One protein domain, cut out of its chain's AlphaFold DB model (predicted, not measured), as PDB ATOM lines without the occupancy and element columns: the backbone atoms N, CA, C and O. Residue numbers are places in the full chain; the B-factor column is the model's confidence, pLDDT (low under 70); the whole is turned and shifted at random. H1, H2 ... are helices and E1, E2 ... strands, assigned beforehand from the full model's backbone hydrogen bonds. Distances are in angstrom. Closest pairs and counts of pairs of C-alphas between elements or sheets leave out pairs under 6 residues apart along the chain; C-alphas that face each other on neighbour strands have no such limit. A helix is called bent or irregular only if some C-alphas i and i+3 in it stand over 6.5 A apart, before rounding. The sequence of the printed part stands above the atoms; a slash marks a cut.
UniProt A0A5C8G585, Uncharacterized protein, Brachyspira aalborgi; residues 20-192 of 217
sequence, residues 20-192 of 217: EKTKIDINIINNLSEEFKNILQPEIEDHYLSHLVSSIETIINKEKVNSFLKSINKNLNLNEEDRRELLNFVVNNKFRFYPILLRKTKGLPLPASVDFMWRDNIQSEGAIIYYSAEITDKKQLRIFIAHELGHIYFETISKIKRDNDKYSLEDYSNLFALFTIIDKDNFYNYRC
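This is residues 20 to 192 of the 217 residues of an uncharacterized protein of Brachyspira aalborgi (UniProt A0A5C8G585). What does one see first? A small three-stranded sheet has H4 packed over one face, and H5 crosses H4 on the side away from the sheet. H2 starts beside the sheet and reaches away from it, H3 folds back along the far part of H2, and residues 20 to 44, mostly H1, stick out as a separate arm. What is it made of? The printed part has 173 residues, with five named helices and three named strands in the order H1 H2 H3 E1 E2 E3 H4 H5, and is of mixed class. The sheet, E1 E3 E2, is mixed; the whole is loose, with a radius of gyration of the C-alphas of 20.7 A and spans of 63 by 52 by 36 A.

Where does the first helix stand? H1, residues 26 to 46, is close to but not clearly touching H4, residues 138 to 156; their closest C-alphas, of Asp 46 and Lys 138, are 7.4 A apart. What follows it? H2, residues 50 to 74, and H3, residues 80 to 91, form a helical hairpin at a shallow tilt of 20 degrees; H2 touches H3 with residues 65 to 72 alone, the closest C-alphas being those of Ile 72 and Arg 83, 6.8 A apart. H2 only just touches H4, with 3 pairs of C-alphas within 8 A, the closest those of Ile 60 and Thr 156, 6.8 A apart. How is the strongly twisted sheet paired? E1, residues 100 to 105, is parallel to the inner strand E3, residues 123 to 132, with N 101 and O 127 within hydrogen-bond range at 2.9 A. E3 and E2, residues 112 to 120, are an antiparallel hairpin, with N 115 and O 128 at 2.8 A. H2 only grazes this sheet, with residues 50 to 64. What is over it? H4 makes two layers with the sheet, a helix on one face, at a height of 8.8 A over E3 and E2; its closest C-alphas to E2 are those of Glu 148 and Val 114, 5.7 A apart. H5, residues 169 to 189, touches H4 at a steep tilt of 57 degrees, opposite ways, the closest C-alphas being those of Gly 150 and Ser 173, 4.3 A apart. In H2, H3, H4 and H5 every O i to N i+4 pair is within hydrogen-bond range, in H1 14 of 17.

Where does H1 run? It begins at C-alpha 26, (-20.650, -81.506, -24.921), and is 29.4 A long; it is irregular, but only just, with C-alphas 38 and 41 6.51 A apart. How long are the others? H2 measures 35.4 A, H4 26.6 A, E3 26.1 A and H5 30.1 A, ending at C-alpha 189, (-39.758, -54.896, -21.421).

How far does it reach? The two C-alphas farthest apart, of Lys 23 and Asp 165, are 67.2 A apart. Is anything cut, long or uncertain? The printed part has no cut, and the link from H4 to H5, 12 residues, is long. Residues 120 to 123 have pLDDT under 70.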
ATOM      1  N   GLU A  20     -28.643 -82.607 -26.537       92.62
ATOM      2  CA  GLU A  20     -29.653 -83.580 -26.940       92.62
ATOM      3  C   GLU A  20     -30.238 -83.274 -28.320       92.62
ATOM      4  O   GLU A  20     -30.483 -84.209 -29.090       92.62
ATOM      5  N   LYS A  21     -30.402 -81.992 -28.657       90.12
ATOM      6  CA  LYS A  21     -30.986 -81.540 -29.924       90.12
ATOM      7  C   LYS A  21     -29.987 -81.454 -31.075       90.12
ATOM      8  O   LYS A  21     -30.348 -81.757 -32.207       90.12
ATOM      9  N   THR A  22     -28.750 -81.045 -30.801       91.31
ATOM     10  CA  THR A  22     -27.731 -80.806 -31.841       91.31
ATOM     11  C   THR A  22     -26.800 -81.993 -32.064       91.31
ATOM     12  O   THR A  22     -26.220 -82.110 -33.139       91.31
ATOM     13  N   LYS A  23     -26.649 -82.868 -31.060       92.94
ATOM     14  CA  LYS A  23     -25.658 -83.959 -31.015       92.94
ATOM     15  C   LYS A  23     -24.199 -83.499 -31.178       92.94
ATOM     16  O   LYS A  23     -23.336 -84.318 -31.479       92.94
ATOM     17  N   ILE A  24     -23.917 -82.212 -30.969       92.44
ATOM     18  CA  ILE A  24     -22.553 -81.663 -30.937       92.44
ATOM     19  C   ILE A  24     -21.881 -82.093 -29.631       92.44
ATOM     20  O   ILE A  24     -22.547 -82.152 -28.606       92.44
ATOM     21  N   ASP A  25     -20.577 -82.380 -29.652       94.31
ATOM     22  CA  ASP A  25     -19.822 -82.770 -28.454       94.31
ATOM     23  C   ASP A  25     -20.031 -81.781 -27.290       94.31
ATOM     24  O   ASP A  25     -19.920 -80.562 -27.453       94.31
ATOM     25  N   ILE A  26     -20.322 -82.315 -26.100       92.38
ATOM     26  CA  ILE A  26     -20.650 -81.506 -24.921       92.38
ATOM     27  C   ILE A  26     -19.498 -80.584 -24.501       92.38
ATOM     28  O   ILE A  26     -19.745 -79.488 -24.004       92.38
ATOM     29  N   ASN A  27     -18.241 -80.968 -24.735       93.62
ATOM     30  CA  ASN A  27     -17.092 -80.118 -24.435       93.62
ATOM     31  C   ASN A  27     -17.039 -78.910 -25.371       93.62
ATOM     32  O   ASN A  27     -16.721 -77.813 -24.920       93.62
ATOM     33  N   ILE A  28     -17.402 -79.076 -26.649       95.06
ATOM     34  CA  ILE A  28     -17.498 -77.958 -27.600       95.06
ATOM     35  C   ILE A  28     -18.602 -76.992 -27.158       95.06
ATOM     36  O   ILE A  28     -18.374 -75.785 -27.116       95.06
ATOM     37  N   ILE A  29     -19.772 -77.518 -26.782       93.44
ATOM     38  CA  ILE A  29     -20.899 -76.716 -26.280       93.44
ATOM     39  C   ILE A  29     -20.486 -75.927 -25.031       93.44
ATOM     40  O   ILE A  29     -20.717 -74.720 -24.964       93.44
ATOM     41  N   ASN A  30     -19.831 -76.587 -24.072       92.19
ATOM     42  CA  ASN A  30     -19.345 -75.947 -22.852       92.19
ATOM     43  C   ASN A  30     -18.341 -74.834 -23.168       92.19
ATOM     44  O   ASN A  30     -18.518 -73.709 -22.704       92.19
ATOM     45  N   ASN A  31     -17.334 -75.112 -24.000       93.56
ATOM     46  CA  ASN A  31     -16.322 -74.124 -24.370       93.56
ATOM     47  C   ASN A  31     -16.957 -72.897 -25.035       93.56
ATOM     48  O   ASN A  31     -16.683 -71.771 -24.626       93.56
ATOM     49  N   LEU A  32     -17.863 -73.105 -25.995       93.88
ATOM     50  CA  LEU A  32     -18.536 -72.003 -26.681       93.88
ATOM     51  C   LEU A  32     -19.447 -71.205 -25.738       93.88
ATOM     52  O   LEU A  32     -19.508 -69.983 -25.840       93.88
ATOM     53  N   SER A  33     -20.140 -71.864 -24.804       92.81
ATOM     54  CA  SER A  33     -20.952 -71.161 -23.803       92.81
ATOM     55  C   SER A  33     -20.109 -70.274 -22.885       92.81
ATOM     56  O   SER A  33     -20.505 -69.147 -22.589       92.81
ATOM     57  N   GLU A  34     -18.918 -70.738 -22.497       92.38
ATOM     58  CA  GLU A  34     -17.988 -69.955 -21.686       92.38
ATOM     59  C   GLU A  34     -17.378 -68.802 -22.488       92.38
ATOM     60  O   GLU A  34     -17.275 -67.696 -21.960       92.38
ATOM     61  N   GLU A  35     -17.052 -68.989 -23.770       93.25
ATOM     62  CA  GLU A  35     -16.641 -67.881 -24.644       93.25
ATOM     63  C   GLU A  35     -17.752 -66.835 -24.787       93.25
ATOM     64  O   GLU A  35     -17.513 -65.641 -24.599       93.25
ATOM     65  N   PHE A  36     -18.991 -67.255 -25.045       91.06
ATOM     66  CA  PHE A  36     -20.122 -66.330 -25.133       91.06
ATOM     67  C   PHE A  36     -20.299 -65.528 -23.845       91.06
ATOM     68  O   PHE A  36     -20.474 -64.310 -23.886       91.06
ATOM     69  N   LYS A  37     -20.240 -66.200 -22.698       89.19
ATOM     70  CA  LYS A  37     -20.427 -65.585 -21.386       89.19
ATOM     71  C   LYS A  37     -19.283 -64.653 -20.995       89.19
ATOM     72  O   LYS A  37     -19.537 -63.582 -20.459       89.19
ATOM     73  N   ASN A  38     -18.039 -65.053 -21.237       90.00
ATOM     74  CA  ASN A  38     -16.872 -64.335 -20.723       90.00
ATOM     75  C   ASN A  38     -16.316 -63.309 -21.719       90.00
ATOM     76  O   ASN A  38     -15.631 -62.380 -21.298       90.00
ATOM     77  N   ILE A  39     -16.607 -63.457 -23.018       90.50
ATOM     78  CA  ILE A  39     -16.102 -62.579 -24.082       90.50
ATOM     79  C   ILE A  39     -17.238 -61.745 -24.680       90.50
ATOM     80  O   ILE A  39     -17.161 -60.520 -24.680       90.50
ATOM     81  N   LEU A  40     -18.311 -62.376 -25.172       87.12
ATOM     82  CA  LEU A  40     -19.345 -61.660 -25.937       87.12
ATOM     83  C   LEU A  40     -20.354 -60.904 -25.064       87.12
ATOM     84  O   LEU A  40     -20.707 -59.772 -25.391       87.12
ATOM     85  N   GLN A  41     -20.837 -61.494 -23.967       86.44
ATOM     86  CA  GLN A  41     -21.824 -60.844 -23.095       86.44
ATOM     87  C   GLN A  41     -21.330 -59.502 -22.524       86.44
ATOM     88  O   GLN A  41     -22.086 -58.532 -22.619       86.44
ATOM     89  N   PRO A  42     -20.089 -59.383 -22.006       84.75
ATOM     90  CA  PRO A  42     -19.570 -58.103 -21.531       84.75
ATOM     91  C   PRO A  42     -19.595 -57.015 -22.612       84.75
ATOM     92  O   PRO A  42     -20.053 -55.904 -22.347       84.75
ATOM     93  N   GLU A  43     -19.189 -57.351 -23.840       83.62
ATOM     94  CA  GLU A  43     -19.206 -56.423 -24.973       83.62
ATOM     95  C   GLU A  43     -20.632 -55.983 -25.331       83.62
ATOM     96  O   GLU A  43     -20.885 -54.790 -25.498       83.62
ATOM     97  N   ILE A  44     -21.595 -56.911 -25.386       82.38
ATOM     98  CA  ILE A  44     -23.010 -56.591 -25.652       82.38
ATOM     99  C   ILE A  44     -23.563 -55.624 -24.597       82.38
ATOM    100  O   ILE A  44     -24.269 -54.668 -24.929       82.38
ATOM    101  N   GLU A  45     -23.250 -55.860 -23.323       78.94
ATOM    102  CA  GLU A  45     -23.724 -55.019 -22.226       78.94
ATOM    103  C   GLU A  45     -23.155 -53.597 -22.277       78.94
ATOM    104  O   GLU A  45     -23.874 -52.643 -21.950       78.94
ATOM    105  N   ASP A  46     -21.892 -53.464 -22.684       75.38
ATOM    106  CA  ASP A  46     -21.199 -52.185 -22.837       75.38
ATOM    107  C   ASP A  46     -21.686 -51.433 -24.091       75.38
ATOM    108  O   ASP A  46     -21.822 -50.210 -24.079       75.38
ATOM    109  N   HIS A  47     -22.094 -52.158 -25.136       76.81
ATOM    110  CA  HIS A  47     -22.662 -51.614 -26.374       76.81
ATOM    111  C   HIS A  47     -24.195 -51.492 -26.332       76.81
ATOM    112  O   HIS A  47     -24.864 -51.534 -27.369       76.81
ATOM    113  N   TYR A  48     -24.788 -51.304 -25.147       70.62
ATOM    114  CA  TYR A  48     -26.245 -51.319 -24.954       70.62
ATOM    115  C   TYR A  48     -27.024 -50.370 -25.884       70.62
ATOM    116  O   TYR A  48     -28.125 -50.709 -26.318       70.62
ATOM    117  N   LEU A  49     -26.486 -49.194 -26.229       81.81
ATOM    118  CA  LEU A  49     -27.137 -48.234 -27.137       81.81
ATOM    119  C   LEU A  49     -26.794 -48.427 -28.625       81.81
ATOM    120  O   LEU A  49     -27.221 -47.622 -29.447       81.81
ATOM    121  N   SER A  50     -26.107 -49.506 -29.001       85.31
ATOM    122  CA  SER A  50     -25.703 -49.799 -30.389       85.31
ATOM    123  C   SER A  50     -26.846 -49.720 -31.407       85.31
ATOM    124  O   SER A  50     -26.656 -49.186 -32.499       85.31
ATOM    125  N   HIS A  51     -28.049 -50.180 -31.050       85.19
ATOM    126  CA  HIS A  51     -29.227 -50.085 -31.919       85.19
ATOM    127  C   HIS A  51     -29.616 -48.628 -32.206       85.19
ATOM    128  O   HIS A  51     -29.983 -48.297 -33.332       85.19
ATOM    129  N   LEU A  52     -29.520 -47.753 -31.201       89.94
ATOM    130  CA  LEU A  52     -29.835 -46.337 -31.358       89.94
ATOM    131  C   LEU A  52     -28.757 -45.631 -32.176       89.94
ATOM    132  O   LEU A  52     -29.096 -44.915 -33.112       89.94
ATOM    133  N   VAL A  53     -27.481 -45.890 -31.867       91.81
ATOM    134  CA  VAL A  53     -26.341 -45.396 -32.652       91.81
ATOM    135  C   VAL A  53     -26.532 -45.760 -34.123       91.81
ATOM    136  O   VAL A  53     -26.586 -44.877 -34.972       91.81
ATOM    137  N   SER A  54     -26.770 -47.043 -34.410       90.06
ATOM    138  CA  SER A  54     -26.985 -47.539 -35.775       90.06
ATOM    139  C   SER A  54     -28.215 -46.915 -36.442       90.06
ATOM    140  O   SER A  54     -28.210 -46.676 -37.649       90.06
ATOM    141  N   SER A  55     -29.277 -46.630 -35.681       91.31
ATOM    142  CA  SER A  55     -30.493 -45.992 -36.202       91.31
ATOM    143  C   SER A  55     -30.254 -44.527 -36.572       91.31
ATOM    144  O   SER A  55     -30.633 -44.111 -37.667       91.31
ATOM    145  N   ILE A  56     -29.584 -43.762 -35.706       92.44
ATOM    146  CA  ILE A  56     -29.185 -42.372 -35.965       92.44
ATOM    147  C   ILE A  56     -28.245 -42.321 -37.172       92.44
ATOM    148  O   ILE A  56     -28.518 -41.586 -38.120       92.44
ATOM    149  N   GLU A  57     -27.205 -43.161 -37.196       92.00
ATOM    150  CA  GLU A  57     -26.310 -43.292 -38.348       92.00
ATOM    151  C   GLU A  57     -27.108 -43.581 -39.621       92.00
ATOM    152  O   GLU A  57     -26.915 -42.908 -40.627       92.00
ATOM    153  N   THR A  58     -28.036 -44.540 -39.598       91.12
ATOM    154  CA  THR A  58     -28.849 -44.893 -40.772       91.12
ATOM    155  C   THR A  58     -29.659 -43.705 -41.289       91.12
ATOM    156  O   THR A  58     -29.744 -43.511 -42.502       91.12
ATOM    157  N   ILE A  59     -30.253 -42.902 -40.401       91.31
ATOM    158  CA  ILE A  59     -31.031 -41.718 -40.789       91.31
ATOM    159  C   ILE A  59     -30.125 -40.691 -41.475       91.31
ATOM    160  O   ILE A  59     -30.433 -40.270 -42.590       91.31
ATOM    161  N   ILE A  60     -28.981 -40.357 -40.868       90.94
ATOM    162  CA  ILE A  60     -28.031 -39.379 -41.425       90.94
ATOM    163  C   ILE A  60     -27.470 -39.878 -42.762       90.94
ATOM    164  O   ILE A  60     -27.465 -39.160 -43.762       90.94
ATOM    165  N   ASN A  61     -27.037 -41.141 -42.812       89.06
ATOM    166  CA  ASN A  61     -26.436 -41.736 -44.003       89.06
ATOM    167  C   ASN A  61     -27.416 -41.787 -45.181       89.06
ATOM    168  O   ASN A  61     -26.992 -41.560 -46.308       89.06
ATOM    169  N   LYS A  62     -28.718 -42.014 -44.953       89.12
ATOM    170  CA  LYS A  62     -29.727 -41.948 -46.026       89.12
ATOM    171  C   LYS A  62     -29.760 -40.576 -46.696       89.12
ATOM    172  O   LYS A  62     -29.836 -40.492 -47.923       89.12
ATOM    173  N   GLU A  63     -29.695 -39.498 -45.918       86.75
ATOM    174  CA  GLU A  63     -29.665 -38.142 -46.470       86.75
ATOM    175  C   GLU A  63     -28.347 -37.862 -47.205       86.75
ATOM    176  O   GLU A  63     -28.370 -37.368 -48.339       86.75
ATOM    177  N   LYS A  64     -27.208 -38.263 -46.623       86.88
ATOM    178  CA  LYS A  64     -25.883 -38.093 -47.243       86.88
ATOM    179  C   LYS A  64     -25.730 -38.872 -48.546       86.88
ATOM    180  O   LYS A  64     -25.282 -38.298 -49.535       86.88
ATOM    181  N   VAL A  65     -26.186 -40.125 -48.593       88.38
ATOM    182  CA  VAL A  65     -26.225 -40.946 -49.814       88.38
ATOM    183  C   VAL A  65     -27.006 -40.231 -50.913       88.38
ATOM    184  O   VAL A  65     -26.509 -40.075 -52.024       88.38
ATOM    185  N   ASN A  66     -28.200 -39.719 -50.607       86.88
ATOM    186  CA  ASN A  66     -29.011 -39.002 -51.591       86.88
ATOM    187  C   ASN A  66     -28.333 -37.720 -52.096       86.88
ATOM    188  O   ASN A  66     -28.443 -37.388 -53.279       86.88
ATOM    189  N   SER A  67     -27.646 -36.990 -51.217       85.81
ATOM    190  CA  SER A  67     -26.871 -35.804 -51.594       85.81
ATOM    191  C   SER A  67     -25.696 -36.167 -52.506       85.81
ATOM    192  O   SER A  67     -25.521 -35.568 -53.569       85.81
ATOM    193  N   PHE A  68     -24.953 -37.211 -52.148       87.44
ATOM    194  CA  PHE A  68     -23.802 -37.693 -52.903       87.44
ATOM    195  C   PHE A  68     -24.193 -38.253 -54.281       87.44
ATOM    196  O   PHE A  68     -23.571 -37.935 -55.289       87.44
ATOM    197  N   LEU A  69     -25.298 -38.998 -54.377       87.88
ATOM    198  CA  LEU A  69     -25.831 -39.448 -55.669       87.88
ATOM    199  C   LEU A  69     -26.199 -38.260 -56.573       87.88
ATOM    200  O   LEU A  69     -25.932 -38.281 -57.776       87.88
ATOM    201  N   LYS A  70     -26.778 -37.191 -56.009       88.12
ATOM    202  CA  LYS A  70     -27.072 -35.960 -56.763       88.12
ATOM    203  C   LYS A  70     -25.798 -35.257 -57.229       88.12
ATOM    204  O   LYS A  70     -25.803 -34.733 -58.342       88.12
ATOM    205  N   SER A  71     -24.741 -35.215 -56.414       87.38
ATOM    206  CA  SER A  71     -23.478 -34.572 -56.796       87.38
ATOM    207  C   SER A  71     -22.757 -35.352 -57.897       87.38
ATOM    208  O   SER A  71     -22.361 -34.740 -58.886       87.38
ATOM    209  N   ILE A  72     -22.698 -36.688 -57.805       88.81
ATOM    210  CA  ILE A  72     -22.177 -37.555 -58.876       88.81
ATOM    211  C   ILE A  72     -22.938 -37.301 -60.177       88.81
ATOM    212  O   ILE A  72     -22.335 -37.013 -61.208       88.81
ATOM    213  N   ASN A  73     -24.274 -37.344 -60.132       85.00
ATOM    214  CA  ASN A  73     -25.101 -37.186 -61.328       85.00
ATOM    215  C   ASN A  73     -24.913 -35.828 -62.018       85.00
ATOM    216  O   ASN A  73     -24.973 -35.760 -63.241       85.00
ATOM    217  N   LYS A  74     -24.637 -34.765 -61.257       88.81
ATOM    218  CA  LYS A  74     -24.415 -33.411 -61.788       88.81
ATOM    219  C   LYS A  74     -22.979 -33.131 -62.228       88.81
ATOM    220  O   LYS A  74     -22.749 -32.139 -62.915       88.81
ATOM    221  N   ASN A  75     -22.013 -33.945 -61.816       87.31
ATOM    222  CA  ASN A  75     -20.613 -33.701 -62.121       87.31
ATOM    223  C   ASN A  75     -20.299 -34.153 -63.555       87.31
ATOM    224  O   ASN A  75     -20.231 -35.348 -63.836       87.31
ATOM    225  N   LEU A  76     -20.120 -33.186 -64.456       82.81
ATOM    226  CA  LEU A  76     -19.835 -33.416 -65.879       82.81
ATOM    227  C   LEU A  76     -18.375 -33.817 -66.154       82.81
ATOM    228  O   LEU A  76     -18.072 -34.257 -67.257       82.81
ATOM    229  N   ASN A  77     -17.485 -33.684 -65.166       88.88
ATOM    230  CA  ASN A  77     -16.059 -33.999 -65.305       88.88
ATOM    231  C   ASN A  77     -15.734 -35.464 -64.961       88.88
ATOM    232  O   ASN A  77     -14.617 -35.912 -65.199       88.88
ATOM    233  N   LEU A  78     -16.686 -36.200 -64.379       88.31
ATOM    234  CA  LEU A  78     -16.552 -37.630 -64.097       88.31
ATOM    235  C   LEU A  78     -16.802 -38.435 -65.374       88.31
ATOM    236  O   LEU A  78     -17.879 -38.322 -65.968       88.31
ATOM    237  N   ASN A  79     -15.834 -39.271 -65.755       92.75
ATOM    238  CA  ASN A  79     -16.025 -40.229 -66.838       92.75
ATOM    239  C   ASN A  79     -17.057 -41.308 -66.439       92.75
ATOM    240  O   ASN A  79     -17.415 -41.471 -65.269       92.75
ATOM    241  N   GLU A  80     -17.562 -42.038 -67.432       88.12
ATOM    242  CA  GLU A  80     -18.633 -43.024 -67.240       88.12
ATOM    243  C   GLU A  80     -18.219 -44.241 -66.399       88.12
ATOM    244  O   GLU A  80     -19.068 -44.847 -65.739       88.12
ATOM    245  N   GLU A  81     -16.938 -44.608 -66.412       91.25
ATOM    246  CA  GLU A  81     -16.416 -45.739 -65.645       91.25
ATOM    247  C   GLU A  81     -16.353 -45.396 -64.153       91.25
ATOM    248  O   GLU A  81     -17.008 -46.062 -63.348       91.25
ATOM    249  N   ASP A  82     -15.708 -44.281 -63.805       89.50
ATOM    250  CA  ASP A  82     -15.617 -43.762 -62.437       89.50
ATOM    251  C   ASP A  82     -17.010 -43.485 -61.860       89.50
ATOM    252  O   ASP A  82     -17.312 -43.828 -60.715       89.50
ATOM    253  N   ARG A  83     -17.910 -42.901 -62.667       89.50
ATOM    254  CA  ARG A  83     -19.309 -42.676 -62.275       89.50
ATOM    255  C   ARG A  83     -19.979 -43.992 -61.891       89.50
ATOM    256  O   ARG A  83     -20.638 -44.063 -60.853       89.50
ATOM    257  N   ARG A  84     -19.831 -45.031 -62.715       88.94
ATOM    258  CA  ARG A  84     -20.430 -46.347 -62.461       88.94
ATOM    259  C   ARG A  84     -19.847 -46.989 -61.211       88.94
ATOM    260  O   ARG A  84     -20.608 -47.555 -60.428       88.94
ATOM    261  N   GLU A  85     -18.539 -46.892 -61.013       89.38
ATOM    262  CA  GLU A  85     -17.872 -47.454 -59.843       89.38
ATOM    263  C   GLU A  85     -18.342 -46.769 -58.552       89.38
ATOM    264  O   GLU A  85     -18.779 -47.441 -57.615       89.38
ATOM    265  N   LEU A  86     -18.379 -45.434 -58.533       87.50
ATOM    266  CA  LEU A  86     -18.886 -44.653 -57.403       87.50
ATOM    267  C   LEU A  86     -20.353 -44.973 -57.097       87.50
ATOM    268  O   LEU A  86     -20.705 -45.202 -55.940       87.50
ATOM    269  N   LEU A  87     -21.213 -45.054 -58.116       86.81
ATOM    270  CA  LEU A  87     -22.606 -45.467 -57.930       86.81
ATOM    271  C   LEU A  87     -22.695 -46.881 -57.345       86.81
ATOM    272  O   LEU A  87     -23.469 -47.111 -56.419       86.81
ATOM    273  N   ASN A  88     -21.879 -47.816 -57.833       86.69
ATOM    274  CA  ASN A  88     -21.836 -49.191 -57.343       86.69
ATOM    275  C   ASN A  88     -21.417 -49.264 -55.865       86.69
ATOM    276  O   ASN A  88     -21.966 -50.051 -55.094       86.69
ATOM    277  N   PHE A  89     -20.466 -48.432 -55.448       85.00
ATOM    278  CA  PHE A  89     -20.058 -48.333 -54.051       85.00
ATOM    279  C   PHE A  89     -21.178 -47.815 -53.143       85.00
ATOM    280  O   PHE A  89     -21.399 -48.358 -52.057       85.00
ATOM    281  N   VAL A  90     -21.908 -46.800 -53.599       84.25
ATOM    282  CA  VAL A  90     -22.969 -46.144 -52.828       84.25
ATOM    283  C   VAL A  90     -24.222 -47.008 -52.747       84.25
ATOM    284  O   VAL A  90     -24.737 -47.241 -51.657       84.25
ATOM    285  N   VAL A  91     -24.698 -47.521 -53.885       79.00
ATOM    286  CA  VAL A  91     -25.930 -48.323 -53.979       79.00
ATOM    287  C   VAL A  91     -25.817 -49.613 -53.169       79.00
ATOM    288  O   VAL A  91     -26.794 -50.046 -52.564       79.00
ATOM    289  N   ASN A  92     -24.622 -50.199 -53.098       81.75
ATOM    290  CA  ASN A  92     -24.385 -51.408 -52.309       81.75
ATOM    291  C   ASN A  92     -24.018 -51.131 -50.845       81.75
ATOM    292  O   ASN A  92     -23.541 -52.040 -50.169       81.75
ATOM    293  N   ASN A  93     -24.203 -49.899 -50.352       74.50
ATOM    294  CA  ASN A  93     -23.898 -49.502 -48.973       74.50
ATOM    295  C   ASN A  93     -22.476 -49.892 -48.524       74.50
ATOM    296  O   ASN A  93     -22.255 -50.237 -47.363       74.50
ATOM    297  N   LYS A  94     -21.497 -49.847 -49.439       78.31
ATOM    298  CA  LYS A  94     -20.102 -50.206 -49.128       78.31
ATOM    299  C   LYS A  94     -19.375 -49.123 -48.329       78.31
ATOM    300  O   LYS A  94     -18.275 -49.369 -47.844       78.31
ATOM    301  N   PHE A  95     -19.987 -47.947 -48.174       75.62
ATOM    302  CA  PHE A  95     -19.455 -46.828 -47.404       75.62
ATOM    303  C   PHE A  95     -20.451 -46.338 -46.361       75.62
ATOM    304  O   PHE A  95     -21.651 -46.227 -46.618       75.62
ATOM    305  N   ARG A  96     -19.914 -45.980 -45.193       77.38
ATOM    306  CA  ARG A  96     -20.618 -45.216 -44.166       77.38
ATOM    307  C   ARG A  96     -20.125 -43.773 -44.239       77.38
ATOM    308  O   ARG A  96     -18.970 -43.506 -43.932       77.38
ATOM    309  N   PHE A  97     -20.997 -42.871 -44.670       84.56
ATOM    310  CA  PHE A  97     -20.742 -41.435 -44.808       84.56
ATOM    311  C   PHE A  97     -20.723 -40.696 -43.473       84.56
ATOM    312  O   PHE A  97     -20.073 -39.670 -43.366       84.56
ATOM    313  N   TYR A  98     -21.452 -41.187 -42.469       91.38
ATOM    314  CA  TYR A  98     -21.452 -40.606 -41.129       91.38
ATOM    315  C   TYR A  98     -21.298 -41.710 -40.081       91.38
ATOM    316  O   TYR A  98     -22.289 -42.385 -39.774       91.38
ATOM    317  N   PRO A  99     -20.075 -41.966 -39.586       92.12
ATOM    318  CA  PRO A  99     -19.846 -42.870 -38.474       92.12
ATOM    319  C   PRO A  99     -20.058 -42.161 -37.128       92.12
ATOM    320  O   PRO A  99     -19.657 -41.012 -36.942       92.12
ATOM    321  N   ILE A 100     -20.638 -42.878 -36.168       94.06
ATOM    322  CA  ILE A 100     -20.658 -42.511 -34.751       94.06
ATOM    323  C   ILE A 100     -19.824 -43.544 -33.997       94.06
ATOM    324  O   ILE A 100     -20.187 -44.717 -33.902       94.06
ATOM    325  N   LEU A 101     -18.688 -43.111 -33.457       92.06
ATOM    326  CA  LEU A 101     -17.762 -43.974 -32.733       92.06
ATOM    327  C   LEU A 101     -17.945 -43.799 -31.228       92.06
ATOM    328  O   LEU A 101     -17.978 -42.679 -30.732       92.06
ATOM    329  N   LEU A 102     -18.006 -44.902 -30.485       91.56
ATOM    330  CA  LEU A 102     -18.021 -44.884 -29.023       91.56
ATOM    331  C   LEU A 102     -16.617 -45.207 -28.498       91.56
ATOM    332  O   LEU A 102     -16.026 -46.217 -28.889       91.56
ATOM    333  N   ARG A 103     -16.059 -44.362 -27.622       91.12
ATOM    334  CA  ARG A 103     -14.682 -44.498 -27.115       91.12
ATOM    335  C   ARG A 103     -14.597 -44.346 -25.597       91.12
ATOM    336  O   ARG A 103     -14.628 -43.241 -25.059       91.12
ATOM    337  N   LYS A 104     -14.385 -45.468 -24.910       90.38
ATOM    338  CA  LYS A 104     -14.074 -45.483 -23.476       90.38
ATOM    339  C   LYS A 104     -12.683 -44.896 -23.233       90.38
ATOM    340  O   LYS A 104     -11.711 -45.397 -23.795       90.38
ATOM    341  N   THR A 105     -12.580 -43.859 -22.406       90.94
ATOM    342  CA  THR A 105     -11.332 -43.105 -22.185       90.94
ATOM    343  C   THR A 105     -11.145 -42.775 -20.706       90.94
ATOM    344  O   THR A 105     -12.119 -42.547 -19.996       90.94
ATOM    345  N   LYS A 106      -9.893 -42.770 -20.232       92.38
ATOM    346  CA  LYS A 106      -9.543 -42.383 -18.857       92.38
ATOM    347  C   LYS A 106      -9.276 -40.886 -18.744       92.38
ATOM    348  O   LYS A 106      -8.774 -40.285 -19.689       92.38
ATOM    349  N   GLY A 107      -9.526 -40.320 -17.566       89.25
ATOM    350  CA  GLY A 107      -9.170 -38.935 -17.246       89.25
ATOM    351  C   GLY A 107      -9.977 -37.889 -18.014       89.25
ATOM    352  O   GLY A 107      -9.473 -36.794 -18.260       89.25
ATOM    353  N   LEU A 108     -11.207 -38.220 -18.418       89.94
ATOM    354  CA  LEU A 108     -12.099 -37.239 -19.029       89.94
ATOM    355  C   LEU A 108     -12.558 -36.207 -17.985       89.94
ATOM    356  O   LEU A 108     -12.847 -36.578 -16.845       89.94
ATOM    357  N   PRO A 109     -12.675 -34.922 -18.363       87.88
ATOM    358  CA  PRO A 109     -13.183 -33.884 -17.468       87.88
ATOM    359  C   PRO A 109     -14.692 -34.016 -17.210       87.88
ATOM    360  O   PRO A 109     -15.186 -33.523 -16.199       87.88
ATOM    361  N   LEU A 110     -15.417 -34.672 -18.123       89.12
ATOM    362  CA  LEU A 110     -16.854 -34.922 -18.051       89.12
ATOM    363  C   LEU A 110     -17.145 -36.432 -18.140       89.12
ATOM    364  O   LEU A 110     -16.349 -37.175 -18.721       89.12
ATOM    365  N   PRO A 111     -18.298 -36.896 -17.615       91.69
ATOM    366  CA  PRO A 111     -18.735 -38.290 -17.724       91.69
ATOM    367  C   PRO A 111     -18.767 -38.837 -19.154       91.69
ATOM    368  O   PRO A 111     -18.404 -39.992 -19.394       91.69
ATOM    369  N   ALA A 112     -19.195 -38.000 -20.094       93.88
ATOM    370  CA  ALA A 112     -19.125 -38.226 -21.524       93.88
ATOM    371  C   ALA A 112     -19.000 -36.880 -22.246       93.88
ATOM    372  O   ALA A 112     -19.233 -35.827 -21.652       93.88
ATOM    373  N   SER A 113     -18.590 -36.930 -23.508       94.75
ATOM    374  CA  SER A 113     -18.524 -35.767 -24.388       94.75
ATOM    375  C   SER A 113     -18.518 -36.205 -25.845       94.75
ATOM    376  O   SER A 113     -17.817 -37.162 -26.196       94.75
ATOM    377  N   VAL A 114     -19.220 -35.475 -26.700       95.19
ATOM    378  CA  VAL A 114     -19.136 -35.622 -28.153       95.19
ATOM    379  C   VAL A 114     -18.052 -34.725 -28.755       95.19
ATOM    380  O   VAL A 114     -17.920 -33.552 -28.416       95.19
ATOM    381  N   ASP A 115     -17.297 -35.287 -29.692       93.88
ATOM    382  CA  ASP A 115     -16.435 -34.561 -30.618       93.88
ATOM    383  C   ASP A 115     -16.908 -34.819 -32.051       93.88
ATOM    384  O   ASP A 115     -17.179 -35.961 -32.437       93.88
ATOM    385  N   PHE A 116     -17.031 -33.764 -32.843       92.81
ATOM    386  CA  PHE A 116     -17.536 -33.850 -34.207       92.81
ATOM    387  C   PHE A 116     -16.367 -33.954 -35.185       92.81
ATOM    388  O   PHE A 116     -15.548 -33.045 -35.313       92.81
ATOM    389  N   MET A 117     -16.304 -35.074 -35.906       89.38
ATOM    390  CA  MET A 117     -15.288 -35.314 -36.930       89.38
ATOM    391  C   MET A 117     -15.505 -34.348 -38.093       89.38
ATOM    392  O   MET A 117     -16.655 -34.153 -38.476       89.38
ATOM    393  N   TRP A 118     -14.401 -33.798 -38.627       79.38
ATOM    394  CA  TRP A 118     -14.280 -32.915 -39.805       79.38
ATOM    395  C   TRP A 118     -15.568 -32.172 -40.211       79.38
ATOM    396  O   TRP A 118     -16.535 -32.766 -40.683       79.38
ATOM    397  N   ARG A 119     -15.571 -30.844 -40.075       70.69
ATOM    398  CA  ARG A 119     -16.703 -29.996 -40.472       70.69
ATOM    399  C   ARG A 119     -16.392 -29.244 -41.759       70.69
ATOM    400  O   ARG A 119     -15.416 -28.497 -41.792       70.69
ATOM    401  N   ASP A 120     -17.270 -29.359 -42.752       63.72
ATOM    402  CA  ASP A 120     -17.322 -28.415 -43.872       63.72
ATOM    403  C   ASP A 120     -18.556 -27.523 -43.734       63.72
ATOM    404  O   ASP A 120     -19.697 -27.982 -43.801       63.72
ATOM    405  N   ASN A 121     -18.276 -26.246 -43.473       54.00
ATOM    406  CA  ASN A 121     -19.125 -25.054 -43.468       54.00
ATOM    407  C   ASN A 121     -20.508 -25.056 -42.785       54.00
ATOM    408  O   ASN A 121     -20.966 -23.954 -42.521       54.00
ATOM    409  N   ILE A 122     -21.159 -26.174 -42.439       63.81
ATOM    410  CA  ILE A 122     -22.391 -26.239 -41.613       63.81
ATOM    411  C   ILE A 122     -22.565 -27.612 -40.911       63.81
ATOM    412  O   ILE A 122     -23.200 -27.660 -39.860       63.81
ATOM    413  N   GLN A 123     -22.020 -28.720 -41.435       69.31
ATOM    414  CA  GLN A 123     -22.262 -30.073 -40.897       69.31
ATOM    415  C   GLN A 123     -20.978 -30.884 -40.711       69.31
ATOM    416  O   GLN A 123     -20.002 -30.722 -41.442       69.31
ATOM    417  N   SER A 124     -20.993 -31.762 -39.712       83.38
ATOM    418  CA  SER A 124     -19.937 -32.737 -39.445       83.38
ATOM    419  C   SER A 124     -20.033 -33.961 -40.364       83.38
ATOM    420  O   SER A 124     -21.104 -34.327 -40.869       83.38
ATOM    421  N   GLU A 125     -18.899 -34.622 -40.597       86.31
ATOM    422  CA  GLU A 125     -18.822 -35.885 -41.350       86.31
ATOM    423  C   GLU A 125     -18.794 -37.125 -40.458       86.31
ATOM    424  O   GLU A 125     -18.767 -38.247 -40.946       86.31
ATOM    425  N   GLY A 126     -18.864 -36.943 -39.146       92.50
ATOM    426  CA  GLY A 126     -18.990 -38.023 -38.180       92.50
ATOM    427  C   GLY A 126     -18.940 -37.488 -36.762       92.50
ATOM    428  O   GLY A 126     -18.781 -36.287 -36.536       92.50
ATOM    429  N   ALA A 127     -19.037 -38.384 -35.791       94.81
ATOM    430  CA  ALA A 127     -18.887 -38.030 -34.389       94.81
ATOM    431  C   ALA A 127     -18.176 -39.130 -33.601       94.81
ATOM    432  O   ALA A 127     -18.288 -40.320 -33.903       94.81
ATOM    433  N   ILE A 128     -17.471 -38.726 -32.553       94.88
ATOM    434  CA  ILE A 128     -16.884 -39.607 -31.554       94.88
ATOM    435  C   ILE A 128     -17.481 -39.224 -30.205       94.88
ATOM    436  O   ILE A 128     -17.319 -38.100 -29.749       94.88
ATOM    437  N   ILE A 129     -18.166 -40.160 -29.557       94.75
ATOM    438  CA  ILE A 129     -18.608 -40.012 -28.173       94.75
ATOM    439  C   ILE A 129     -17.548 -40.650 -27.286       94.75
ATOM    440  O   ILE A 129     -17.387 -41.877 -27.259       94.75
ATOM    441  N   TYR A 130     -16.836 -39.811 -26.548       94.25
ATOM    442  CA  TYR A 130     -15.962 -40.249 -25.475       94.25
ATOM    443  C   TYR A 130     -16.777 -40.446 -24.204       94.25
ATOM    444  O   TYR A 130     -17.658 -39.647 -23.901       94.25
ATOM    445  N   TYR A 131     -16.479 -41.497 -23.452       92.75
ATOM    446  CA  TYR A 131     -17.105 -41.734 -22.156       92.75
ATOM    447  C   TYR A 131     -16.105 -42.274 -21.139       92.75
ATOM    448  O   TYR A 131     -15.159 -42.988 -21.486       92.75
ATOM    449  N   SER A 132     -16.300 -41.891 -19.880       91.12
ATOM    450  CA  SER A 132     -15.328 -42.111 -18.813       91.12
ATOM    451  C   SER A 132     -15.205 -43.596 -18.476       91.12
ATOM    452  O   SER A 132     -16.190 -44.299 -18.239       91.12
ATOM    453  N   ALA A 133     -13.965 -44.078 -18.443       90.25
ATOM    454  CA  ALA A 133     -13.640 -45.430 -18.015       90.25
ATOM    455  C   ALA A 133     -13.825 -45.631 -16.501       90.25
ATOM    456  O   ALA A 133     -13.931 -46.768 -16.045       90.25
ATOM    457  N   GLU A 134     -13.843 -44.536 -15.741       91.81
ATOM    458  CA  GLU A 134     -14.007 -44.492 -14.290       91.81
ATOM    459  C   GLU A 134     -15.468 -44.703 -13.853       91.81
ATOM    460  O   GLU A 134     -15.715 -45.088 -12.709       91.81
ATOM    461  N   ILE A 135     -16.438 -44.508 -14.752       88.12
ATOM    462  CA  ILE A 135     -17.856 -44.767 -14.480       88.12
ATOM    463  C   ILE A 135     -18.145 -46.257 -14.668       88.12
ATOM    464  O   ILE A 135     -18.188 -46.776 -15.782       88.12
ATOM    465  N   THR A 136     -18.375 -46.951 -13.554       85.00
ATOM    466  CA  THR A 136     -18.687 -48.388 -13.547       85.00
ATOM    467  C   THR A 136     -20.185 -48.685 -13.578       85.00
ATOM    468  O   THR A 136     -20.581 -49.802 -13.905       85.00
ATOM    469  N   ASP A 137     -21.037 -47.713 -13.232       89.19
ATOM    470  CA  ASP A 137     -22.488 -47.885 -13.304       89.19
ATOM    471  C   ASP A 137     -22.960 -47.821 -14.763       89.19
ATOM    472  O   ASP A 137     -23.063 -46.754 -15.376       89.19
ATOM    473  N   LYS A 138     -23.305 -48.993 -15.308       84.75
ATOM    474  CA  LYS A 138     -23.810 -49.138 -16.677       84.75
ATOM    475  C   LYS A 138     -25.083 -48.327 -16.923       84.75
ATOM    476  O   LYS A 138     -25.274 -47.857 -18.040       84.75
ATOM    477  N   LYS A 139     -25.961 -48.134 -15.931       88.31
ATOM    478  CA  LYS A 139     -27.189 -47.339 -16.112       88.31
ATOM    479  C   LYS A 139     -26.863 -45.863 -16.298       88.31
ATOM    480  O   LYS A 139     -27.389 -45.248 -17.220       88.31
ATOM    481  N   GLN A 140     -25.962 -45.328 -15.477       91.12
ATOM    482  CA  GLN A 140     -25.489 -43.951 -15.622       91.12
ATOM    483  C   GLN A 140     -24.796 -43.746 -16.966       91.12
ATOM    484  O   GLN A 140     -25.120 -42.810 -17.691       91.12
ATOM    485  N   LEU A 141     -23.909 -44.671 -17.343       89.19
ATOM    486  CA  LEU A 141     -23.178 -44.583 -18.600       89.19
ATOM    487  C   LEU A 141     -24.111 -44.504 -19.817       89.19
ATOM    488  O   LEU A 141     -23.896 -43.703 -20.723       89.19
ATOM    489  N   ARG A 142     -25.182 -45.306 -19.817       89.19
ATOM    490  CA  ARG A 142     -26.199 -45.291 -20.878       89.19
ATOM    491  C   ARG A 142     -26.887 -43.934 -20.988       89.19
ATOM    492  O   ARG A 142     -27.110 -43.476 -22.101       89.19
ATOM    493  N   ILE A 143     -27.196 -43.288 -19.864       94.25
ATOM    494  CA  ILE A 143     -27.823 -41.960 -19.857       94.25
ATOM    495  C   ILE A 143     -26.868 -40.920 -20.453       94.25
ATOM    496  O   ILE A 143     -27.279 -40.167 -21.330       94.25
ATOM    497  N   PHE A 144     -25.592 -40.923 -20.054       94.62
ATOM    498  CA  PHE A 144     -24.605 -39.984 -20.597       94.62
ATOM    499  C   PHE A 144     -24.390 -40.174 -22.101       94.62
ATOM    500  O   PHE A 144     -24.422 -39.206 -22.849       94.62
ATOM    501  N   ILE A 145     -24.271 -41.414 -22.583       93.88
ATOM    502  CA  ILE A 145     -24.164 -41.666 -24.028       93.88
ATOM    503  C   ILE A 145     -25.443 -41.223 -24.761       93.88
ATOM    504  O   ILE A 145     -25.354 -40.658 -25.847       93.88
ATOM    505  N   ALA A 146     -26.633 -41.448 -24.191       95.75
ATOM    506  CA  ALA A 146     -27.892 -40.992 -24.787       95.75
ATOM    507  C   ALA A 146     -27.982 -39.459 -24.875       95.75
ATOM    508  O   ALA A 146     -28.506 -38.941 -25.859       95.75
ATOM    509  N   HIS A 147     -27.441 -38.747 -23.884       96.88
ATOM    510  CA  HIS A 147     -27.315 -37.288 -23.900       96.88
ATOM    511  C   HIS A 147     -26.437 -36.806 -25.053       96.88
ATOM    512  O   HIS A 147     -26.876 -35.986 -25.858       96.88
ATOM    513  N   GLU A 148     -25.249 -37.393 -25.215       96.69
ATOM    514  CA  GLU A 148     -24.344 -37.054 -26.321       96.69
ATOM    515  C   GLU A 148     -24.936 -37.404 -27.699       96.69
ATOM    516  O   GLU A 148     -24.746 -36.681 -28.679       96.69
ATOM    517  N   LEU A 149     -25.729 -38.478 -27.792       96.44
ATOM    518  CA  LEU A 149     -26.501 -38.778 -29.003       96.44
ATOM    519  C   LEU A 149     -27.568 -37.714 -29.292       96.44
ATOM    520  O   LEU A 149     -27.874 -37.476 -30.461       96.44
ATOM    521  N   GLY A 150     -28.097 -37.053 -28.261       96.50
ATOM    522  CA  GLY A 150     -28.971 -35.889 -28.396       96.50
ATOM    523  C   GLY A 150     -28.280 -34.738 -29.121       96.50
ATOM    524  O   GLY A 150     -28.840 -34.207 -30.082       96.50
ATOM    525  N   HIS A 151     -27.034 -34.425 -28.756       95.44
ATOM    526  CA  HIS A 151     -26.234 -33.408 -29.451       95.44
ATOM    527  C   HIS A 151     -26.087 -33.723 -30.940       95.44
ATOM    528  O   HIS A 151     -26.372 -32.874 -31.785       95.44
ATOM    529  N   ILE A 152     -25.749 -34.974 -31.275       95.31
ATOM    530  CA  ILE A 152     -25.650 -35.421 -32.672       95.31
ATOM    531  C   ILE A 152     -27.004 -35.303 -33.379       95.31
ATOM    532  O   ILE A 152     -27.070 -34.777 -34.491       95.31
ATOM    533  N   TYR A 153     -28.091 -35.759 -32.753       95.25
ATOM    534  CA  TYR A 153     -29.434 -35.701 -33.329       95.25
ATOM    535  C   TYR A 153     -29.855 -34.264 -33.656       95.25
ATOM    536  O   TYR A 153     -30.362 -34.011 -34.751       95.25
ATOM    537  N   PHE A 154     -29.632 -33.314 -32.747       92.81
ATOM    538  CA  PHE A 154     -29.996 -31.914 -32.969       92.81
ATOM    539  C   PHE A 154     -29.078 -31.186 -33.953       92.81
ATOM    540  O   PHE A 154     -29.547 -30.268 -34.622       92.81
ATOM    541  N   GLU A 155     -27.817 -31.598 -34.085       89.25
ATOM    542  CA  GLU A 155     -26.903 -31.060 -35.099       89.25
ATOM    543  C   GLU A 155     -27.222 -31.575 -36.510       89.25
ATOM    544  O   GLU A 155     -27.130 -30.823 -37.481       89.25
ATOM    545  N   THR A 156     -27.593 -32.851 -36.639       88.50
ATOM    546  CA  THR A 156     -27.583 -33.542 -37.943       88.50
ATOM    547  C   THR A 156     -28.958 -33.914 -38.490       88.50
ATOM    548  O   THR A 156     -29.113 -33.977 -39.706       88.50
ATOM    549  N   ILE A 157     -29.955 -34.160 -37.634       91.00
ATOM    550  CA  ILE A 157     -31.259 -34.716 -38.045       91.00
ATOM    551  C   ILE A 157     -32.410 -33.752 -37.739       91.00
ATOM    552  O   ILE A 157     -33.328 -33.583 -38.546       91.00
ATOM    553  N   SER A 158     -32.419 -33.176 -36.537       92.00
ATOM    554  CA  SER A 158     -33.580 -32.457 -36.022       92.00
ATOM    555  C   SER A 158     -33.886 -31.199 -36.830       92.00
ATOM    556  O   SER A 158     -33.017 -30.378 -37.105       92.00
ATOM    557  N   LYS A 159     -35.167 -31.006 -37.150       90.75
ATOM    558  CA  LYS A 159     -35.693 -29.784 -37.789       90.75
ATOM    559  C   LYS A 159     -36.448 -28.893 -36.801       90.75
ATOM    560  O   LYS A 159     -37.095 -27.927 -37.202       90.75
ATOM    561  N   ILE A 160     -36.409 -29.239 -35.513       91.31
ATOM    562  CA  ILE A 160     -37.083 -28.488 -34.456       91.31
ATOM    563  C   ILE A 160     -36.385 -27.134 -34.301       91.31
ATOM    564  O   ILE A 160     -35.184 -27.068 -34.046       91.31
ATOM    565  N   LYS A 161     -37.151 -26.044 -34.426       89.25
ATOM    566  CA  LYS A 161     -36.664 -24.702 -34.089       89.25
ATOM    567  C   LYS A 161     -36.509 -24.608 -32.575       89.25
ATOM    568  O   LYS A 161     -37.493 -24.742 -31.851       89.25
ATOM    569  N   ARG A 162     -35.275 -24.406 -32.116       89.56
ATOM    570  CA  ARG A 162     -34.958 -24.254 -30.693       89.56
ATOM    571  C   ARG A 162     -35.236 -22.827 -30.240       89.56
ATOM    572  O   ARG A 162     -34.889 -21.880 -30.944       89.56
ATOM    573  N   ASP A 163     -35.857 -22.701 -29.075       91.81
ATOM    574  CA  ASP A 163     -36.032 -21.424 -28.386       91.81
ATOM    575  C   ASP A 163     -34.798 -21.173 -27.514       91.81
ATOM    576  O   ASP A 163     -34.765 -21.534 -26.337       91.81
ATOM    577  N   ASN A 164     -33.752 -20.623 -28.137       90.06
ATOM    578  CA  ASN A 164     -32.450 -20.427 -27.494       90.06
ATOM    579  C   ASN A 164     -32.476 -19.352 -26.392       90.06
ATOM    580  O   ASN A 164     -31.542 -19.295 -25.597       90.06
ATOM    581  N   ASP A 165     -33.523 -18.520 -26.336       93.25
ATOM    582  CA  ASP A 165     -33.696 -17.526 -25.272       93.25
ATOM    583  C   ASP A 165     -34.207 -18.180 -23.979       93.25
ATOM    584  O   ASP A 165     -34.016 -17.645 -22.885       93.25
ATOM    585  N   LYS A 166     -34.853 -19.350 -24.096       94.00
ATOM    586  CA  LYS A 166     -35.484 -20.053 -22.975       94.00
ATOM    587  C   LYS A 166     -34.780 -21.344 -22.571       94.00
ATOM    588  O   LYS A 166     -34.762 -21.663 -21.383       94.00
ATOM    589  N   TYR A 167     -34.243 -22.093 -23.530       94.69
ATOM    590  CA  TYR A 167     -33.650 -23.406 -23.293       94.69
ATOM    591  C   TYR A 167     -32.323 -23.554 -24.033       94.69
ATOM    592  O   TYR A 167     -32.183 -23.182 -25.199       94.69
ATOM    593  N   SER A 168     -31.347 -24.148 -23.356       94.19
ATOM    594  CA  SER A 168     -30.034 -24.450 -23.917       94.19
ATOM    595  C   SER A 168     -30.060 -25.723 -24.767       94.19
ATOM    596  O   SER A 168     -30.977 -26.537 -24.667       94.19
ATOM    597  N   LEU A 169     -29.021 -25.948 -25.584       93.50
ATOM    598  CA  LEU A 169     -28.848 -27.235 -26.271       93.50
ATOM    599  C   LEU A 169     -28.796 -28.407 -25.278       93.50
ATOM    600  O   LEU A 169     -29.357 -29.456 -25.570       93.50
ATOM    601  N   GLU A 170     -28.186 -28.211 -24.108       95.31
ATOM    602  CA  GLU A 170     -28.120 -29.235 -23.063       95.31
ATOM    603  C   GLU A 170     -29.513 -29.646 -22.579       95.31
ATOM    604  O   GLU A 170     -29.757 -30.831 -22.383       95.31
ATOM    605  N   ASP A 171     -30.457 -28.710 -22.450       95.94
ATOM    606  CA  ASP A 171     -31.838 -29.027 -22.055       95.94
ATOM    607  C   ASP A 171     -32.532 -29.914 -23.097       95.94
ATOM    608  O   ASP A 171     -33.211 -30.887 -22.755       95.94
ATOM    609  N   TYR A 172     -32.321 -29.620 -24.383       95.56
ATOM    610  CA  TYR A 172     -32.828 -30.445 -25.479       95.56
ATOM    611  C   TYR A 172     -32.157 -31.826 -25.522       95.56
ATOM    612  O   TYR A 172     -32.851 -32.827 -25.716       95.56
ATOM    613  N   SER A 173     -30.843 -31.905 -25.311       96.56
ATOM    614  CA  SER A 173     -30.097 -33.170 -25.275       96.56
ATOM    615  C   SER A 173     -30.488 -34.030 -24.068       96.56
ATOM    616  O   SER A 173     -30.723 -35.229 -24.225       96.56
ATOM    617  N   ASN A 174     -30.714 -33.415 -22.904       97.31
ATOM    618  CA  ASN A 174     -31.257 -34.079 -21.716       97.31
ATOM    619  C   ASN A 174     -32.657 -34.652 -21.990       97.31
ATOM    620  O   ASN A 174     -32.955 -35.797 -21.639       97.31
ATOM    621  N   LEU A 175     -33.523 -33.876 -22.651       97.19
ATOM    622  CA  LEU A 175     -34.863 -34.326 -23.031       97.19
ATOM    623  C   LEU A 175     -34.809 -35.494 -24.027       97.19
ATOM    624  O   LEU A 175     -35.557 -36.464 -23.891       97.19
ATOM    625  N   PHE A 176     -33.905 -35.429 -25.003       97.12
ATOM    626  CA  PHE A 176     -33.674 -36.526 -25.939       97.12
ATOM    627  C   PHE A 176     -33.207 -37.797 -25.218       97.12
ATOM    628  O   PHE A 176     -33.719 -38.884 -25.500       97.12
ATOM    629  N   ALA A 177     -32.282 -37.669 -24.261       96.56
ATOM    630  CA  ALA A 177     -31.813 -38.785 -23.447       96.56
ATOM    631  C   ALA A 177     -32.959 -39.416 -22.647       96.56
ATOM    632  O   ALA A 177     -33.104 -40.638 -22.638       96.56
ATOM    633  N   LEU A 178     -33.820 -38.594 -22.036       96.88
ATOM    634  CA  LEU A 178     -34.994 -39.060 -21.299       96.88
ATOM    635  C   LEU A 178     -35.911 -39.915 -22.184       96.88
ATOM    636  O   LEU A 178     -36.238 -41.046 -21.818       96.88
ATOM    637  N   PHE A 179     -36.298 -39.406 -23.355       96.12
ATOM    638  CA  PHE A 179     -37.147 -40.150 -24.288       96.12
ATOM    639  C   PHE A 179     -36.476 -41.427 -24.779       96.12
ATOM    640  O   PHE A 179     -37.111 -42.476 -24.809       96.12
ATOM    641  N   THR A 180     -35.187 -41.350 -25.096       94.31
ATOM    642  CA  THR A 180     -34.386 -42.492 -25.533       94.31
ATOM    643  C   THR A 180     -34.400 -43.625 -24.513       94.31
ATOM    644  O   THR A 180     -34.655 -44.775 -24.870       94.31
ATOM    645  N   ILE A 181     -34.104 -43.320 -23.250       93.00
ATOM    646  CA  ILE A 181     -33.994 -44.342 -22.208       93.00
ATOM    647  C   ILE A 181     -35.369 -44.942 -21.911       93.00
ATOM    648  O   ILE A 181     -35.497 -46.165 -21.881       93.00
ATOM    649  N   ILE A 182     -36.406 -44.107 -21.784       93.25
ATOM    650  CA  ILE A 182     -37.773 -44.575 -21.519       93.25
ATOM    651  C   ILE A 182     -38.303 -45.440 -22.669       93.25
ATOM    652  O   ILE A 182     -38.846 -46.516 -22.414       93.25
ATOM    653  N   ASP A 183     -38.153 -45.007 -23.923       91.12
ATOM    654  CA  ASP A 183     -38.632 -45.774 -25.078       91.12
ATOM    655  C   ASP A 183     -37.876 -47.099 -25.216       91.12
ATOM    656  O   ASP A 183     -38.485 -48.138 -25.462       91.12
ATOM    657  N   LYS A 184     -36.561 -47.105 -24.964       89.56
ATOM    658  CA  LYS A 184     -35.759 -48.330 -25.007       89.56
ATOM    659  C   LYS A 184     -36.161 -49.315 -23.912       89.56
ATOM    660  O   LYS A 184     -36.337 -50.500 -24.200       89.56
ATOM    661  N   ASP A 185     -36.355 -48.844 -22.683       89.12
ATOM    662  CA  ASP A 185     -36.863 -49.679 -21.594       89.12
ATOM    663  C   ASP A 185     -38.270 -50.200 -21.916       89.12
ATOM    664  O   ASP A 185     -38.563 -51.372 -21.671       89.12
ATOM    665  N   ASN A 186     -39.133 -49.381 -22.523       90.19
ATOM    666  CA  ASN A 186     -40.442 -49.832 -22.980       90.19
ATOM    667  C   ASN A 186     -40.330 -50.912 -24.072       90.19
ATOM    668  O   ASN A 186     -41.025 -51.931 -24.023       90.19
ATOM    669  N   PHE A 187     -39.425 -50.722 -25.031       89.12
ATOM    670  CA  PHE A 187     -39.206 -51.652 -26.125       89.12
ATOM    671  C   PHE A 187     -38.788 -53.035 -25.617       89.12
ATOM    672  O   PHE A 187     -39.452 -54.017 -25.948       89.12
ATOM    673  N   TYR A 188     -37.749 -53.122 -24.780       84.50
ATOM    674  CA  TYR A 188     -37.253 -54.415 -24.290       84.50
ATOM    675  C   TYR A 188     -38.167 -55.075 -23.254       84.50
ATOM    676  O   TYR A 188     -38.220 -56.299 -23.183       84.50
ATOM    677  N   ASN A 189     -38.894 -54.302 -22.444       87.62
ATOM    678  CA  ASN A 189     -39.758 -54.896 -21.421       87.62
ATOM    679  C   ASN A 189     -41.135 -55.303 -21.962       87.62
ATOM    680  O   ASN A 189     -41.789 -56.171 -21.373       87.62
ATOM    681  N   TYR A 190     -41.596 -54.690 -23.057       87.62
ATOM    682  CA  TYR A 190     -42.970 -54.868 -23.532       87.62
ATOM    683  C   TYR A 190     -43.072 -55.164 -25.026       87.62
ATOM    684  O   TYR A 190     -43.710 -56.148 -25.391       87.62
ATOM    685  N   ARG A 191     -42.465 -54.351 -25.896       85.38
ATOM    686  CA  ARG A 191     -42.717 -54.433 -27.349       85.38
ATOM    687  C   ARG A 191     -41.989 -55.589 -28.024       85.38
ATOM    688  O   ARG A 191     -42.516 -56.167 -28.965       85.38
ATOM    689  N   CYS A 192     -40.809 -55.969 -27.542       87.56
ATOM    690  CA  CYS A 192     -40.070 -57.084 -28.127       87.56
ATOM    691  C   CYS A 192     -40.659 -58.455 -27.768       87.56
ATOM    692  O   CYS A 192     -40.164 -59.454 -28.277       87.56
TER     693      CYS A 192